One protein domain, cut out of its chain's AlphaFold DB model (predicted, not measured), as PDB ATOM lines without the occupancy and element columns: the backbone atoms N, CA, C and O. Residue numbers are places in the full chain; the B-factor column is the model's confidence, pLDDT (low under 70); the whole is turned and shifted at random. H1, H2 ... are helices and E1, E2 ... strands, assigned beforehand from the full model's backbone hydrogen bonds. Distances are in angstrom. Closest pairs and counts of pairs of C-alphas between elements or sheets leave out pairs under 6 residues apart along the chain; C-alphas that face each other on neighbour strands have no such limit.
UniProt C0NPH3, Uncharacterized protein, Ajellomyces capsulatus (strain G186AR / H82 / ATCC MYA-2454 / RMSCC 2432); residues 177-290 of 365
ATOM      1  N   LYS A 177     154.257 236.365 135.929       86.60
ATOM      2  CA  LYS A 177     152.890 236.319 136.470       86.60
ATOM      3  C   LYS A 177     152.650 235.131 137.414       86.60
ATOM      4  O   LYS A 177     151.940 235.267 138.408       86.60
ATOM      5  N   GLU A 178     153.188 233.961 137.093       87.54
ATOM      6  CA  GLU A 178     153.042 232.753 137.910       87.54
ATOM      7  C   GLU A 178     153.930 232.816 139.154       87.54
ATOM      8  O   GLU A 178     153.475 232.456 140.238       87.54
ATOM      9  N   VAL A 179     155.154 233.337 139.017       87.40
ATOM     10  CA  VAL A 179     156.088 233.552 140.134       87.40
ATOM     11  C   VAL A 179     155.503 234.548 141.128       87.40
ATOM     12  O   VAL A 179     155.470 234.277 142.324       87.40
ATOM     13  N   LEU A 180     154.960 235.665 140.646       89.10
ATOM     14  CA  LEU A 180     154.308 236.684 141.465       89.10
ATOM     15  C   LEU A 180     153.082 236.152 142.204       89.10
ATOM     16  O   LEU A 180     152.872 236.473 143.377       89.10
ATOM     17  N   LYS A 181     152.286 235.310 141.539       88.67
ATOM     18  CA  LYS A 181     151.144 234.638 142.161       88.67
ATOM     19  C   LYS A 181     151.604 233.698 143.275       88.67
ATOM     20  O   LYS A 181     151.060 233.752 144.376       88.67
ATOM     21  N   TRP A 182     152.607 232.865 143.002       89.37
ATOM     22  CA  TRP A 182     153.188 231.956 143.988       89.37
ATOM     23  C   TRP A 182     153.760 232.727 145.186       89.37
ATOM     24  O   TRP A 182     153.400 232.455 146.329       89.37
ATOM     25  N   LEU A 183     154.554 233.768 144.933       88.07
ATOM     26  CA  LEU A 183     155.154 234.612 145.963       88.07
ATOM     27  C   LEU A 183     154.082 235.289 146.831       88.07
ATOM     28  O   LEU A 183     154.168 235.263 148.058       88.07
ATOM     29  N   SER A 184     153.028 235.828 146.213       89.30
ATOM     30  CA  SER A 184     151.894 236.418 146.935       89.30
ATOM     31  C   SER A 184     151.183 235.396 147.830       89.30
ATOM     32  O   SER A 184     150.773 235.729 148.943       89.30
ATOM     33  N   GLN A 185     151.063 234.138 147.391       87.98
ATOM     34  CA  GLN A 185     150.487 233.052 148.193       87.98
ATOM     35  C   GLN A 185     151.389 232.646 149.365       87.98
ATOM     36  O   GLN A 185     150.884 232.441 150.474       87.98
ATOM     37  N   VAL A 186     152.706 232.577 149.154       86.78
ATOM     38  CA  VAL A 186     153.686 232.320 150.221       86.78
ATOM     39  C   VAL A 186     153.618 233.430 151.271       86.78
ATOM     40  O   VAL A 186     153.420 233.140 152.450       86.78
ATOM     41  N   ILE A 187     153.673 234.701 150.860       87.34
ATOM     42  CA  ILE A 187     153.566 235.860 151.765       87.34
ATOM     43  C   ILE A 187     152.242 235.834 152.535       87.34
ATOM     44  O   ILE A 187     152.236 236.026 153.748       87.34
ATOM     45  N   LYS A 188     151.117 235.548 151.866       86.79
ATOM     46  CA  LYS A 188     149.811 235.412 152.529       86.79
ATOM     47  C   LYS A 188     149.827 234.325 153.606       86.79
ATOM     48  O   LYS A 188     149.272 234.534 154.681       86.79
ATOM     49  N   SER A 189     150.472 233.194 153.332       85.60
ATOM     50  CA  SER A 189     150.608 232.094 154.294       85.60
ATOM     51  C   SER A 189     151.481 232.495 155.486       85.60
ATOM     52  O   SER A 189     151.139 232.179 156.622       85.60
ATOM     53  N   LEU A 190     152.561 233.254 155.257       85.10
ATOM     54  CA  LEU A 190     153.406 233.807 156.323       85.10
ATOM     55  C   LEU A 190     152.652 234.815 157.203       85.10
ATOM     56  O   LEU A 190     152.785 234.771 158.425       85.10
ATOM     57  N   VAL A 191     151.830 235.684 156.604       84.95
ATOM     58  CA  VAL A 191     150.948 236.605 157.342       84.95
ATOM     59  C   VAL A 191     149.986 235.823 158.234       84.95
ATOM     60  O   VAL A 191     149.941 236.064 159.436       84.95
ATOM     61  N   GLN A 192     149.269 234.846 157.670       84.03
ATOM     62  CA  GLN A 192     148.332 234.007 158.423       84.03
ATOM     63  C   GLN A 192     149.028 233.239 159.547       84.03
ATOM     64  O   GLN A 192     148.491 233.134 160.646       84.03
ATOM     65  N   PHE A 193     150.230 232.721 159.289       80.46
ATOM     66  CA  PHE A 193     151.045 232.042 160.290       80.46
ATOM     67  C   PHE A 193     151.402 232.970 161.459       80.46
ATOM     68  O   PHE A 193     151.230 232.591 162.617       80.46
ATOM     69  N   ALA A 194     151.848 234.195 161.177       78.09
ATOM     70  CA  ALA A 194     152.167 235.173 162.214       78.09
ATOM     71  C   ALA A 194     150.937 235.616 163.019       78.09
ATOM     72  O   ALA A 194     150.999 235.677 164.245       78.09
ATOM     73  N   GLU A 195     149.814 235.877 162.350       81.60
ATOM     74  CA  GLU A 195     148.549 236.246 163.000       81.60
ATOM     75  C   GLU A 195     147.981 235.088 163.842       81.60
ATOM     76  O   GLU A 195     147.384 235.316 164.892       81.60
ATOM     77  N   ALA A 196     148.193 233.833 163.427       78.98
ATOM     78  CA  ALA A 196     147.813 232.652 164.204       78.98
ATOM     79  C   ALA A 196     148.710 232.443 165.432       78.98
ATOM     80  O   ALA A 196     148.232 231.984 166.472       78.98
ATOM     81  N   TYR A 197     149.998 232.783 165.327       70.94
ATOM     82  CA  TYR A 197     150.916 232.783 166.467       70.94
ATOM     83  C   TYR A 197     150.496 233.827 167.509       70.94
ATOM     84  O   TYR A 197     150.602 233.595 168.715       70.94
ATOM     85  N   ASP A 198     150.006 234.977 167.050       70.55
ATOM     86  CA  ASP A 198     149.574 236.063 167.908       70.55
ATOM     87  C   ASP A 198     148.405 236.855 167.318       70.55
ATOM     88  O   ASP A 198     148.588 237.796 166.546       70.55
ATOM     89  N   ALA A 199     147.197 236.550 167.792       72.91
ATOM     90  CA  ALA A 199     145.976 237.213 167.342       72.91
ATOM     91  C   ALA A 199     145.930 238.726 167.651       72.91
ATOM     92  O   ALA A 199     145.082 239.436 167.106       72.91
ATOM     93  N   THR A 200     146.808 239.233 168.529       72.23
ATOM     94  CA  THR A 200     146.921 240.678 168.799       72.23
ATOM     95  C   THR A 200     147.768 241.409 167.755       72.23
ATOM     96  O   THR A 200     147.591 242.611 167.559       72.23
ATOM     97  N   GLN A 201     148.630 240.691 167.030       71.21
ATOM     98  CA  GLN A 201     149.470 241.233 165.972       71.21
ATOM     99  C   GLN A 201     148.675 241.291 164.666       71.21
ATOM    100  O   GLN A 201     148.588 240.315 163.927       71.21
ATOM    101  N   ARG A 202     148.114 242.459 164.345       77.18
ATOM    102  CA  ARG A 202     147.517 242.696 163.025       77.18
ATOM    103  C   ARG A 202     148.584 243.135 162.037       77.18
ATOM    104  O   ARG A 202     149.135 244.228 162.158       77.18
ATOM    105  N   ILE A 203     148.865 242.291 161.051       84.70
ATOM    106  CA  ILE A 203     149.762 242.639 159.955       84.70
ATOM    107  C   ILE A 203     148.909 243.280 158.870       84.70
ATOM    108  O   ILE A 203     148.199 242.597 158.137       84.70
ATOM    109  N   ASN A 204     148.982 244.603 158.756       88.12
ATOM    110  CA  ASN A 204     148.218 245.346 157.752       88.12
ATOM    111  C   ASN A 204     148.867 245.297 156.366       88.12
ATOM    112  O   ASN A 204     148.200 245.529 155.364       88.12
ATOM    113  N   ARG A 205     150.157 244.960 156.287       89.63
ATOM    114  CA  ARG A 205     150.894 244.999 155.025       89.63
ATOM    115  C   ARG A 205     150.465 243.889 154.076       89.63
ATOM    116  O   ARG A 205     150.328 242.733 154.483       89.63
ATOM    117  N   ARG A 206     150.291 244.216 152.797       90.53
ATOM    118  CA  ARG A 206     149.923 243.253 151.750       90.53
ATOM    119  C   ARG A 206     150.815 243.415 150.518       90.53
ATOM    120  O   ARG A 206     151.182 244.545 150.190       90.53
ATOM    121  N   PRO A 207     151.174 242.306 149.845       89.99
ATOM    122  CA  PRO A 207     151.848 242.379 148.563       89.99
ATOM    123  C   PRO A 207     150.866 242.843 147.479       89.99
ATOM    124  O   PRO A 207     149.713 242.414 147.429       89.99
ATOM    125  N   LEU A 208     151.352 243.693 146.588       88.66
ATOM    126  CA  LEU A 208     150.671 244.181 145.404       88.66
ATOM    127  C   LEU A 208     151.505 243.781 144.187       88.66
ATOM    128  O   LEU A 208     152.453 244.475 143.830       88.66
ATOM    129  N   ALA A 209     151.165 242.650 143.571       83.88
ATOM    130  CA  ALA A 209     151.798 242.188 142.342       83.88
ATOM    131  C   ALA A 209     151.071 242.768 141.119       83.88
ATOM    132  O   ALA A 209     149.979 242.311 140.773       83.88
ATOM    133  N   ARG A 210     151.639 243.801 140.481       78.65
ATOM    134  CA  ARG A 210     151.021 244.500 139.336       78.65
ATOM    135  C   ARG A 210     151.990 244.653 138.163       78.65
ATOM    136  O   ARG A 210     152.254 245.778 137.719       78.65
ATOM    137  N   PRO A 211     152.441 243.527 137.588       74.19
ATOM    138  CA  PRO A 211     153.375 243.572 136.483       74.19
ATOM    139  C   PRO A 211     152.777 244.353 135.306       74.19
ATOM    140  O   PRO A 211     151.579 244.277 135.009       74.19
ATOM    141  N   PHE A 212     153.623 245.131 134.635       69.71
ATOM    142  CA  PHE A 212     153.306 245.924 133.438       69.71
ATOM    143  C   PHE A 212     152.364 247.132 133.596       69.71
ATOM    144  O   PHE A 212     152.143 247.827 132.598       69.71
ATOM    145  N   GLN A 213     151.836 247.439 134.786       73.21
ATOM    146  CA  GLN A 213     150.908 248.564 134.973       73.21
ATOM    147  C   GLN A 213     151.575 249.761 135.670       73.21
ATOM    148  O   GLN A 213     152.071 249.611 136.784       73.21
ATOM    149  N   PRO A 214     151.543 250.964 135.064       72.91
ATOM    150  CA  PRO A 214     151.964 252.184 135.738       72.91
ATOM    151  C   PRO A 214     151.182 252.435 137.028       72.91
ATOM    152  O   PRO A 214     149.952 252.335 137.046       72.91
ATOM    153  N   LEU A 215     151.895 252.790 138.094       75.92
ATOM    154  CA  LEU A 215     151.284 253.267 139.334       75.92
ATOM    155  C   LEU A 215     150.918 254.752 139.214       75.92
ATOM    156  O   LEU A 215     151.676 255.550 138.658       75.92
ATOM    157  N   GLU A 216     149.756 255.123 139.753       76.04
ATOM    158  CA  GLU A 216     149.323 256.523 139.812       76.04
ATOM    159  C   GLU A 216     150.291 257.336 140.690       76.04
ATOM    160  O   GLU A 216     150.859 256.817 141.653       76.04
ATOM    161  N   GLY A 217     150.520 258.609 140.351       68.43
ATOM    162  CA  GLY A 217     151.402 259.492 141.126       68.43
ATOM    163  C   GLY A 217     152.899 259.285 140.942       68.43
ATOM    164  O   GLY A 217     153.701 260.074 141.438       68.43
ATOM    165  N   SER A 218     153.296 258.236 140.227       63.50
ATOM    166  CA  SER A 218     154.674 258.101 139.798       63.50
ATOM    167  C   SER A 218     154.971 259.140 138.714       63.50
ATOM    168  O   SER A 218     154.281 259.195 137.697       63.50
ATOM    169  N   ILE A 219     156.022 259.939 138.915       56.40
ATOM    170  CA  ILE A 219     156.498 260.933 137.933       56.40
ATOM    171  C   ILE A 219     156.853 260.248 136.600       56.40
ATOM    172  O   ILE A 219     156.745 260.840 135.529       56.40
ATOM    173  N   THR A 220     157.223 258.969 136.653       58.49
ATOM    174  CA  THR A 220     157.586 258.152 135.492       58.49
ATOM    175  C   THR A 220     156.663 256.947 135.334       58.49
ATOM    176  O   THR A 220     155.996 256.533 136.281       58.49
ATOM    177  N   LYS A 221     156.585 256.364 134.129       61.68
ATOM    178  CA  LYS A 221     155.744 255.185 133.823       61.68
ATOM    179  C   LYS A 221     156.318 253.898 134.445       61.68
ATOM    180  O   LYS A 221     156.627 252.948 133.730       61.68
ATOM    181  N   ARG A 222     156.501 253.887 135.766       61.65
ATOM    182  CA  ARG A 222     157.094 252.788 136.534       61.65
ATOM    183  C   ARG A 222     156.235 251.547 136.415       61.65
ATOM    184  O   ARG A 222     155.050 251.600 136.723       61.65
ATOM    185  N   LYS A 223     156.841 250.442 136.003       69.75
ATOM    186  CA  LYS A 223     156.238 249.116 136.087       69.75
ATOM    187  C   LYS A 223     156.845 248.465 137.314       69.75
ATOM    188  O   LYS A 223     158.048 248.257 137.354       69.75
ATOM    189  N   LEU A 224     156.024 248.282 138.335       77.31
ATOM    190  CA  LEU A 224     156.413 247.598 139.553       77.31
ATOM    191  C   LEU A 224     155.892 246.169 139.457       77.31
ATOM    192  O   LEU A 224     154.680 245.989 139.343       77.31
ATOM    193  N   ASP A 225     156.765 245.169 139.519       82.93
ATOM    194  CA  ASP A 225     156.312 243.777 139.444       82.93
ATOM    195  C   ASP A 225     155.607 243.380 140.736       82.93
ATOM    196  O   ASP A 225     154.510 242.818 140.705       82.93
ATOM    197  N   ILE A 226     156.193 243.759 141.876       87.16
ATOM    198  CA  ILE A 226     155.609 243.590 143.204       87.16
ATOM    199  C   ILE A 226     155.974 244.751 144.125       87.16
ATOM    200  O   ILE A 226     157.073 245.282 144.073       87.16
ATOM    201  N   GLY A 227     155.078 245.132 145.026       87.85
ATOM    202  CA  GLY A 227     155.443 245.966 146.167       87.85
ATOM    203  C   GLY A 227     154.650 245.627 147.410       87.85
ATOM    204  O   GLY A 227     153.691 244.869 147.343       87.85
ATOM    205  N   PHE A 228     155.029 246.199 148.545       89.39
ATOM    206  CA  PHE A 228     154.239 246.120 149.773       89.39
ATOM    207  C   PHE A 228     153.520 247.432 150.038       89.39
ATOM    208  O   PHE A 228     154.112 248.496 149.891       89.39
ATOM    209  N   VAL A 229     152.268 247.352 150.471       89.28
ATOM    210  CA  VAL A 229     151.454 248.504 150.884       89.28
ATOM    211  C   VAL A 229     150.940 248.295 152.297       89.28
ATOM    212  O   VAL A 229     150.716 247.152 152.692       89.28
ATOM    213  N   ASP A 230     150.731 249.375 153.051       87.19
ATOM    214  CA  ASP A 230     150.109 249.331 154.384       87.19
ATOM    215  C   ASP A 230     148.570 249.347 154.283       87.19
ATOM    216  O   ASP A 230     147.905 250.286 154.711       87.19
ATOM    217  N   ASP A 231     147.997 248.335 153.628       87.66
ATOM    218  CA  ASP A 231     146.546 248.185 153.463       87.66
ATOM    219  C   ASP A 231     146.139 246.710 153.500       87.66
ATOM    220  O   ASP A 231     146.444 245.931 152.595       87.66
ATOM    221  N   ILE A 232     145.382 246.343 154.537       87.93
ATOM    222  CA  ILE A 232     144.902 244.978 154.780       87.93
ATOM    223  C   ILE A 232     143.998 244.452 153.656       87.93
ATOM    224  O   ILE A 232     143.916 243.237 153.449       87.93
ATOM    225  N   ASN A 233     143.336 245.358 152.933       87.84
ATOM    226  CA  ASN A 233     142.407 245.048 151.852       87.84
ATOM    227  C   ASN A 233     143.078 245.072 150.476       87.84
ATOM    228  O   ASN A 233     142.393 244.861 149.472       87.84
ATOM    229  N   ALA A 234     144.388 245.332 150.396       87.25
ATOM    230  CA  ALA A 234     145.058 245.358 149.110       87.25
ATOM    231  C   ALA A 234     145.031 243.968 148.463       87.25
ATOM    232  O   ALA A 234     145.343 242.943 149.074       87.25
ATOM    233  N   THR A 235     144.656 243.951 147.192       83.53
ATOM    234  CA  THR A 235     144.631 242.780 146.319       83.53
ATOM    235  C   THR A 235     145.423 243.097 145.059       83.53
ATOM    236  O   THR A 235     145.688 244.262 144.780       83.53
ATOM    237  N   GLU A 236     145.706 242.092 144.231       76.32
ATOM    238  CA  GLU A 236     146.336 242.267 142.908       76.32
ATOM    239  C   GLU A 236     145.638 243.335 142.034       76.32
ATOM    240  O   GLU A 236     146.264 243.959 141.181       76.32
ATOM    241  N   SER A 237     144.340 243.577 142.261       77.35
ATOM    242  CA  SER A 237     143.528 244.553 141.521       77.35
ATOM    243  C   SER A 237     143.431 245.938 142.170       77.35
ATOM    244  O   SER A 237     142.879 246.861 141.565       77.35
ATOM    245  N   SER A 238     143.941 246.100 143.393       83.57
ATOM    246  CA  SER A 238     143.822 247.354 144.130       83.57
ATOM    247  C   SER A 238     144.590 248.466 143.420       83.57
ATOM    248  O   SER A 238     145.763 248.333 143.051       83.57
ATOM    249  N   ARG A 239     143.912 249.600 143.225       81.92
ATOM    250  CA  ARG A 239     144.586 250.827 142.806       81.92
ATOM    251  C   ARG A 239     145.439 251.314 143.966       81.92
ATOM    252  O   ARG A 239     144.989 251.325 145.106       81.92
ATOM    253  N   CYS A 240     146.664 251.695 143.651       78.08
ATOM    254  CA  CYS A 240     147.638 252.156 144.619       78.08
ATOM    255  C   CYS A 240     148.381 253.335 144.005       78.08
ATOM    256  O   CYS A 240     148.821 253.263 142.853       78.08
ATOM    257  N   HIS A 241     148.505 254.405 144.777       81.22
ATOM    258  CA  HIS A 241     149.369 255.525 144.448       81.22
ATOM    259  C   HIS A 241     150.816 255.166 144.811       81.22
ATOM    260  O   HIS A 241     151.051 254.443 145.780       81.22
ATOM    261  N   TRP A 242     151.802 255.674 144.068       76.68
ATOM    262  CA  TRP A 242     153.220 255.391 144.324       76.68
ATOM    263  C   TRP A 242     153.634 255.689 145.773       76.68
ATOM    264  O   TRP A 242     154.374 254.920 146.373       76.68
ATOM    265  N   SER A 243     153.107 256.768 146.358       73.34
ATOM    266  CA  SER A 243     153.408 257.167 147.743       73.34
ATOM    267  C   SER A 243     152.932 256.177 148.813       73.34
ATOM    268  O   SER A 243     153.260 256.360 149.978       73.34
ATOM    269  N   GLN A 244     152.126 255.178 148.448       82.25
ATOM    270  CA  GLN A 244     151.645 254.138 149.360       82.25
ATOM    271  C   GLN A 244     152.500 252.858 149.296       82.25
ATOM    272  O   GLN A 244     152.304 251.962 150.116       82.25
ATOM    273  N   ILE A 245     153.432 252.753 148.338       81.60
ATOM    274  CA  ILE A 245     154.371 251.630 148.248       81.60
ATOM    275  C   ILE A 245     155.445 251.790 149.331       81.60
ATOM    276  O   ILE A 245     156.226 252.736 149.300       81.60
ATOM    277  N   LEU A 246     155.498 250.840 150.265       83.30
ATOM    278  CA  LEU A 246     156.500 250.761 151.330       83.30
ATOM    279  C   LEU A 246     157.826 250.188 150.826       83.30
ATOM    280  O   LEU A 246     158.891 250.696 151.152       83.30
ATOM    281  N   VAL A 247     157.752 249.105 150.049       82.84
ATOM    282  CA  VAL A 247     158.917 248.413 149.483       82.84
ATOM    283  C   VAL A 247     158.601 248.069 148.036       82.84
ATOM    284  O   VAL A 247     157.690 247.267 147.811       82.84
ATOM    285  N   PRO A 248     159.296 248.667 147.057       81.89
ATOM    286  CA  PRO A 248     159.202 248.257 145.666       81.89
ATOM    287  C   PRO A 248     160.110 247.050 145.380       81.89
ATOM    288  O   PRO A 248     161.214 246.958 145.911       81.89
ATOM    289  N   GLY A 249     159.660 246.143 144.516       81.58
ATOM    290  CA  GLY A 249     160.411 244.994 144.023       81.58
ATOM    291  C   GLY A 249     160.247 244.807 142.514       81.58
ATOM    292  O   GLY A 249     159.153 244.934 141.960       81.58
ATOM    293  N   GLU A 250     161.357 244.486 141.861       78.99
ATOM    294  CA  GLU A 250     161.449 244.171 140.435       78.99
ATOM    295  C   GLU A 250     161.974 242.740 140.295       78.99
ATOM    296  O   GLU A 250     162.948 242.360 140.956       78.99
ATOM    297  N   LEU A 251     161.302 241.922 139.487       79.75
ATOM    298  CA  LEU A 251     161.700 240.549 139.217       79.75
ATOM    299  C   LEU A 251     162.654 240.552 138.030       79.75
ATOM    300  O   LEU A 251     162.296 240.900 136.907       79.75
ATOM    301  N   LYS A 252     163.884 240.101 138.264       75.58
ATOM    302  CA  LYS A 252     164.819 239.831 137.174       75.58
ATOM    303  C   LYS A 252     164.570 238.427 136.640       75.58
ATOM    304  O   LYS A 252     164.509 237.484 137.419       75.58
ATOM    305  N   ASN A 253     164.433 238.316 135.320       73.58
ATOM    306  CA  ASN A 253     164.376 237.042 134.612       73.58
ATOM    307  C   ASN A 253     165.673 236.866 133.816       73.58
ATOM    308  O   ASN A 253     165.859 237.490 132.768       73.58
ATOM    309  N   ASP A 254     166.575 236.041 134.331       73.69
ATOM    310  CA  ASP A 254     167.805 235.635 133.669       73.69
ATOM    311  C   ASP A 254     167.817 234.113 133.524       73.69
ATOM    312  O   ASP A 254     168.061 233.359 134.469       73.69
ATOM    313  N   LYS A 255     167.637 233.654 132.281       73.43
ATOM    314  CA  LYS A 255     167.628 232.230 131.910       73.43
ATOM    315  C   LYS A 255     168.857 231.455 132.395       73.43
ATOM    316  O   LYS A 255     168.780 230.231 132.492       73.43
ATOM    317  N   LYS A 256     169.987 232.122 132.654       73.58
ATOM    318  CA  LYS A 256     171.195 231.496 133.205       73.58
ATOM    319  C   LYS A 256     170.991 231.023 134.649       73.58
ATOM    320  O   LYS A 256     171.542 229.987 135.013       73.58
ATOM    321  N   TYR A 257     170.221 231.762 135.445       70.27
ATOM    322  CA  TYR A 257     169.977 231.486 136.865       70.27
ATOM    323  C   TYR A 257     168.592 230.872 137.117       70.27
ATOM    324  O   TYR A 257     168.434 230.090 138.052       70.27
ATOM    325  N   ASP A 258     167.630 231.110 136.224       69.95
ATOM    326  CA  ASP A 258     166.228 230.700 136.376       69.95
ATOM    327  C   ASP A 258     165.929 229.280 135.868       69.95
ATOM    328  O   ASP A 258     164.797 228.950 135.504       69.95
ATOM    329  N   SER A 259     166.935 228.399 135.824       72.29
ATOM    330  CA  SER A 259     166.664 226.988 135.545       72.29
ATOM    331  C   SER A 259     165.825 226.400 136.689       72.29
ATOM    332  O   SER A 259     166.124 226.665 137.856       72.29
ATOM    333  N   PRO A 260     164.816 225.553 136.421       70.81
ATOM    334  CA  PRO A 260     163.987 225.000 137.491       70.81
ATOM    335  C   PRO A 260     164.813 224.330 138.600       70.81
ATOM    336  O   PRO A 260     164.530 224.511 139.779       70.81
ATOM    337  N   SER A 261     165.879 223.605 138.242       72.57
ATOM    338  CA  SER A 261     166.764 222.941 139.205       72.57
ATOM    339  C   SER A 261     167.588 223.902 140.061       72.57
ATOM    340  O   SER A 261     167.742 223.648 141.252       72.57
ATOM    341  N   SER A 262     168.128 224.981 139.482       74.59
ATOM    342  CA  SER A 262     168.892 225.971 140.255       74.59
ATOM    343  C   SER A 262     167.976 226.731 141.197       74.59
ATOM    344  O   SER A 262     168.290 226.840 142.377       74.59
ATOM    345  N   VAL A 263     166.799 227.137 140.721       76.40
ATOM    346  CA  VAL A 263     165.829 227.855 141.547       76.40
ATOM    347  C   VAL A 263     165.382 227.017 142.741       76.40
ATOM    348  O   VAL A 263     165.349 227.522 143.855       76.40
ATOM    349  N   TRP A 264     165.100 225.724 142.562       75.41
ATOM    350  CA  TRP A 264     164.753 224.856 143.693       75.41
ATOM    351  C   TRP A 264     165.884 224.719 144.719       75.41
ATOM    352  O   TRP A 264     165.618 224.699 145.923       75.41
ATOM    353  N   LEU A 265     167.136 224.635 144.259       77.08
ATOM    354  CA  LEU A 265     168.299 224.599 145.147       77.08
ATOM    355  C   LEU A 265     168.462 225.915 145.907       77.08
ATOM    356  O   LEU A 265     168.711 225.882 147.110       77.08
ATOM    357  N   ASP A 266     168.289 227.051 145.237       78.21
ATOM    358  CA  ASP A 266     168.400 228.370 145.854       78.21
ATOM    359  C   ASP A 266     167.239 228.645 146.816       78.21
ATOM    360  O   ASP A 266     167.480 229.104 147.927       78.21
ATOM    361  N   LEU A 267     166.002 228.276 146.468       76.84
ATOM    362  CA  LEU A 267     164.860 228.347 147.385       76.84
ATOM    363  C   LEU A 267     165.103 227.512 148.641       76.84
ATOM    364  O   LEU A 267     164.826 227.980 149.738       76.84
ATOM    365  N   GLY A 268     165.647 226.301 148.503       75.70
ATOM    366  CA  GLY A 268     166.019 225.476 149.651       75.70
ATOM    367  C   GLY A 268     167.154 226.089 150.475       75.70
ATOM    368  O   GLY A 268     167.087 226.090 151.702       75.70
ATOM    369  N   ARG A 269     168.177 226.635 149.806       76.65
ATOM    370  CA  ARG A 269     169.353 227.252 150.435       76.65
ATOM    371  C   ARG A 269     169.004 228.526 151.201       76.65
ATOM    372  O   ARG A 269     169.532 228.713 152.287       76.65
ATOM    373  N   TYR A 270     168.130 229.361 150.644       78.54
ATOM    374  CA  TYR A 270     167.770 230.677 151.174       78.54
ATOM    375  C   TYR A 270     166.384 230.715 151.829       78.54
ATOM    376  O   TYR A 270     165.870 231.795 152.125       78.54
ATOM    377  N   ALA A 271     165.743 229.560 152.054       78.79
ATOM    378  CA  ALA A 271     164.409 229.492 152.653       78.79
ATOM    379  C   ALA A 271     164.352 230.233 153.995       78.79
ATOM    380  O   ALA A 271     163.388 230.946 154.277       78.79
ATOM    381  N   ARG A 272     165.393 230.074 154.819       73.96
ATOM    382  CA  ARG A 272     165.487 230.705 156.137       73.96
ATOM    383  C   ARG A 272     165.613 232.215 156.006       73.96
ATOM    384  O   ARG A 272     164.848 232.939 156.629       73.96
ATOM    385  N   GLU A 273     166.540 232.680 155.182       76.61
ATOM    386  CA  GLU A 273     166.800 234.093 154.932       76.61
ATOM    387  C   GLU A 273     165.546 234.764 154.373       76.61
ATOM    388  O   GLU A 273     165.134 235.803 154.880       76.61
ATOM    389  N   PHE A 274     164.878 234.132 153.406       81.64
ATOM    390  CA  PHE A 274     163.619 234.623 152.862       81.64
ATOM    391  C   PHE A 274     162.548 234.759 153.948       81.64
ATOM    392  O   PHE A 274     161.946 235.824 154.079       81.64
ATOM    393  N   VAL A 275     162.309 233.709 154.743       81.67
ATOM    394  CA  VAL A 275     161.289 233.746 155.801       81.67
ATOM    395  C   VAL A 275     161.645 234.798 156.847       81.67
ATOM    396  O   VAL A 275     160.789 235.611 157.180       81.67
ATOM    397  N   SER A 276     162.890 234.841 157.323       72.52
ATOM    398  CA  SER A 276     163.353 235.824 158.307       72.52
ATOM    399  C   SER A 276     163.205 237.259 157.804       72.52
ATOM    400  O   SER A 276     162.709 238.109 158.541       72.52
ATOM    401  N   VAL A 277     163.591 237.539 156.556       80.31
ATOM    402  CA  VAL A 277     163.507 238.884 155.965       80.31
ATOM    403  C   VAL A 277     162.055 239.293 155.745       80.31
ATOM    404  O   VAL A 277     161.655 240.367 156.190       80.31
ATOM    405  N   VAL A 278     161.244 238.444 155.107       84.12
ATOM    406  CA  VAL A 278     159.839 238.760 154.812       84.12
ATOM    407  C   VAL A 278     159.037 238.886 156.101       84.12
ATOM    408  O   VAL A 278     158.321 239.866 156.283       84.12
ATOM    409  N   LEU A 279     159.167 237.931 157.022       82.66
ATOM    410  CA  LEU A 279     158.453 237.962 158.293       82.66
ATOM    411  C   LEU A 279     158.936 239.115 159.177       82.66
ATOM    412  O   LEU A 279     158.117 239.801 159.781       82.66
ATOM    413  N   GLY A 280     160.247 239.368 159.211       79.93
ATOM    414  CA  GLY A 280     160.835 240.525 159.880       79.93
ATOM    415  C   GLY A 280     160.229 241.828 159.367       79.93
ATOM    416  O   GLY A 280     159.658 242.581 160.155       79.93
ATOM    417  N   PHE A 281     160.244 242.041 158.047       84.10
ATOM    418  CA  PHE A 281     159.628 243.202 157.404       84.10
ATOM    419  C   PHE A 281     158.132 243.317 157.713       84.10
ATOM    420  O   PHE A 281     157.659 244.394 158.062       84.10
ATOM    421  N   LEU A 282     157.365 242.229 157.612       84.32
ATOM    422  CA  LEU A 282     155.923 242.232 157.886       84.32
ATOM    423  C   LEU A 282     155.600 242.600 159.340       84.32
ATOM    424  O   LEU A 282     154.555 243.194 159.599       84.32
ATOM    425  N   LEU A 283     156.489 242.265 160.275       80.87
ATOM    426  CA  LEU A 283     156.300 242.488 161.707       80.87
ATOM    427  C   LEU A 283     156.888 243.807 162.225       80.87
ATOM    428  O   LEU A 283     156.531 244.216 163.329       80.87
ATOM    429  N   MET A 284     157.776 244.470 161.480       77.43
ATOM    430  CA  MET A 284     158.341 245.767 161.877       77.43
ATOM    431  C   MET A 284     157.250 246.837 162.001       77.43
ATOM    432  O   MET A 284     156.289 246.835 161.238       77.43
ATOM    433  N   ASN A 285     157.363 247.782 162.929       71.54
ATOM    434  CA  ASN A 285     156.497 248.970 162.927       71.54
ATOM    435  C   ASN A 285     157.042 250.051 161.962       71.54
ATOM    436  O   ASN A 285     158.061 249.845 161.309       71.54
ATOM    437  N   GLN A 286     156.342 251.180 161.824       67.92
ATOM    438  CA  GLN A 286     156.766 252.276 160.937       67.92
ATOM    439  C   GLN A 286     158.138 252.856 161.356       67.92
ATOM    440  O   GLN A 286     159.005 253.015 160.502       67.92
ATOM    441  N   GLY A 287     158.386 253.052 162.658       63.54
ATOM    442  CA  GLY A 287     159.680 253.532 163.168       63.54
ATOM    443  C   GLY A 287     160.841 252.579 162.863       63.54
ATOM    444  O   GLY A 287     161.863 253.000 162.337       63.54
ATOM    445  N   GLN A 288     160.638 251.271 163.049       66.12
ATOM    446  CA  GLN A 288     161.625 250.230 162.725       66.12
ATOM    447  C   GLN A 288     161.930 250.118 161.225       66.12
ATOM    448  O   GLN A 288     162.997 249.644 160.848       66.12
ATOM    449  N   LEU A 289     160.999 250.537 160.365       66.76
ATOM    450  CA  LEU A 289     161.223 250.654 158.923       66.76
ATOM    451  C   LEU A 289     161.939 251.961 158.536       66.76
ATOM    452  O   LEU A 289     162.169 252.198 157.353       66.76
ATOM    453  N   GLY A 290     162.274 252.810 159.508       63.70
ATOM    454  CA  GLY A 290     162.888 254.115 159.287       63.70
ATOM    455  C   GLY A 290     161.898 255.208 158.879       63.70
ATOM    456  O   GLY A 290     162.334 256.282 158.460       63.70
TER     457      GLY A 290
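Overview. This is residues 177 to 290 of the 365 residues of an uncharacterized protein of Ajellomyces capsulatus (strain G186AR / H82 / ATCC MYA-2454 / RMSCC 2432) (UniProt C0NPH3). A small sheet of three strands, E1, E2 and E3, joined by long loops, has the long helix H1 passing along its E1 edge, and H3 crosses H1 at a steep angle. The link after E3, then H2 and H3, make an arch that runs out from the sheet and folds back to H1; residues 259 to 265 and 267 to 274 of this arch stick out. The printed part has 114 residues, with three named helices and three named strands in the order H1 E1 E2 E3 H2 H3, class mixed; the sheet runs E1 E2 E3, antiparallel throughout. It is compact, with a radius of gyration of the C-alphas of 15.0 A and spans of 39 by 38 by 25 A.

Along the chain. H1, residues 177 to 197, begins with C-alpha 177 at (152.890, 236.319, 136.470) and is 30.3 A long from first to last C-alpha. E1 holds residues 206 to 209, 9.7 A; E2 residues 226 to 229, 10.0 A; and E3 residues 245 to 249, 9.9 A, with C-alpha 249 at (160.411, 244.994, 144.023). H2, residues 260 to 269, is 14.2 A long. H3, residues 271 to 283, is 17.8 A long and ends with C-alpha 283 at (156.300, 242.488, 161.707).

Arrangement. E1, E2 and E3 form a meander, each strand the antiparallel neighbour of the one before. E1 and E2 are a hairpin with directions at 151 degrees; N 208 and O 227 are 2.7 A apart, within hydrogen-bond range. E2 and E3 are a hairpin at 165 degrees, with N 246 and O 228 at 2.7 A, also within range. H1 is on the sheet but only grazes it, with residues 177 to 191; its closest C-alphas to E1 are those of Leu 180 and Ala 209, 6.1 A apart. H1 touches H3 with its residues 187 to 194 alone, at a steep tilt of 65 degrees, the same way; the closest C-alphas are those of Leu 190 and Leu 279, 6.8 A apart. H3 is not on the sheet, but only just, with 4 pairs of C-alphas within 10 A. H2 and H3 meet only through their link, and H2 and H1 are apart. In H1, H2 and H3 every O i to N i+4 pair is within hydrogen-bond range.

Size, cuts and confidence. The two C-alphas farthest apart are those of Thr 200 and Lys 256, at 44.1 A. The printed part has no cut. The links E1 to E2, 16 residues, and E2 to E3, 15 residues, are long; the link H2 to H3 is tight. The mean pLDDT of the printed part is 78.7, with residues 212, 217 to 223, 258 and 286 to 290 under 70.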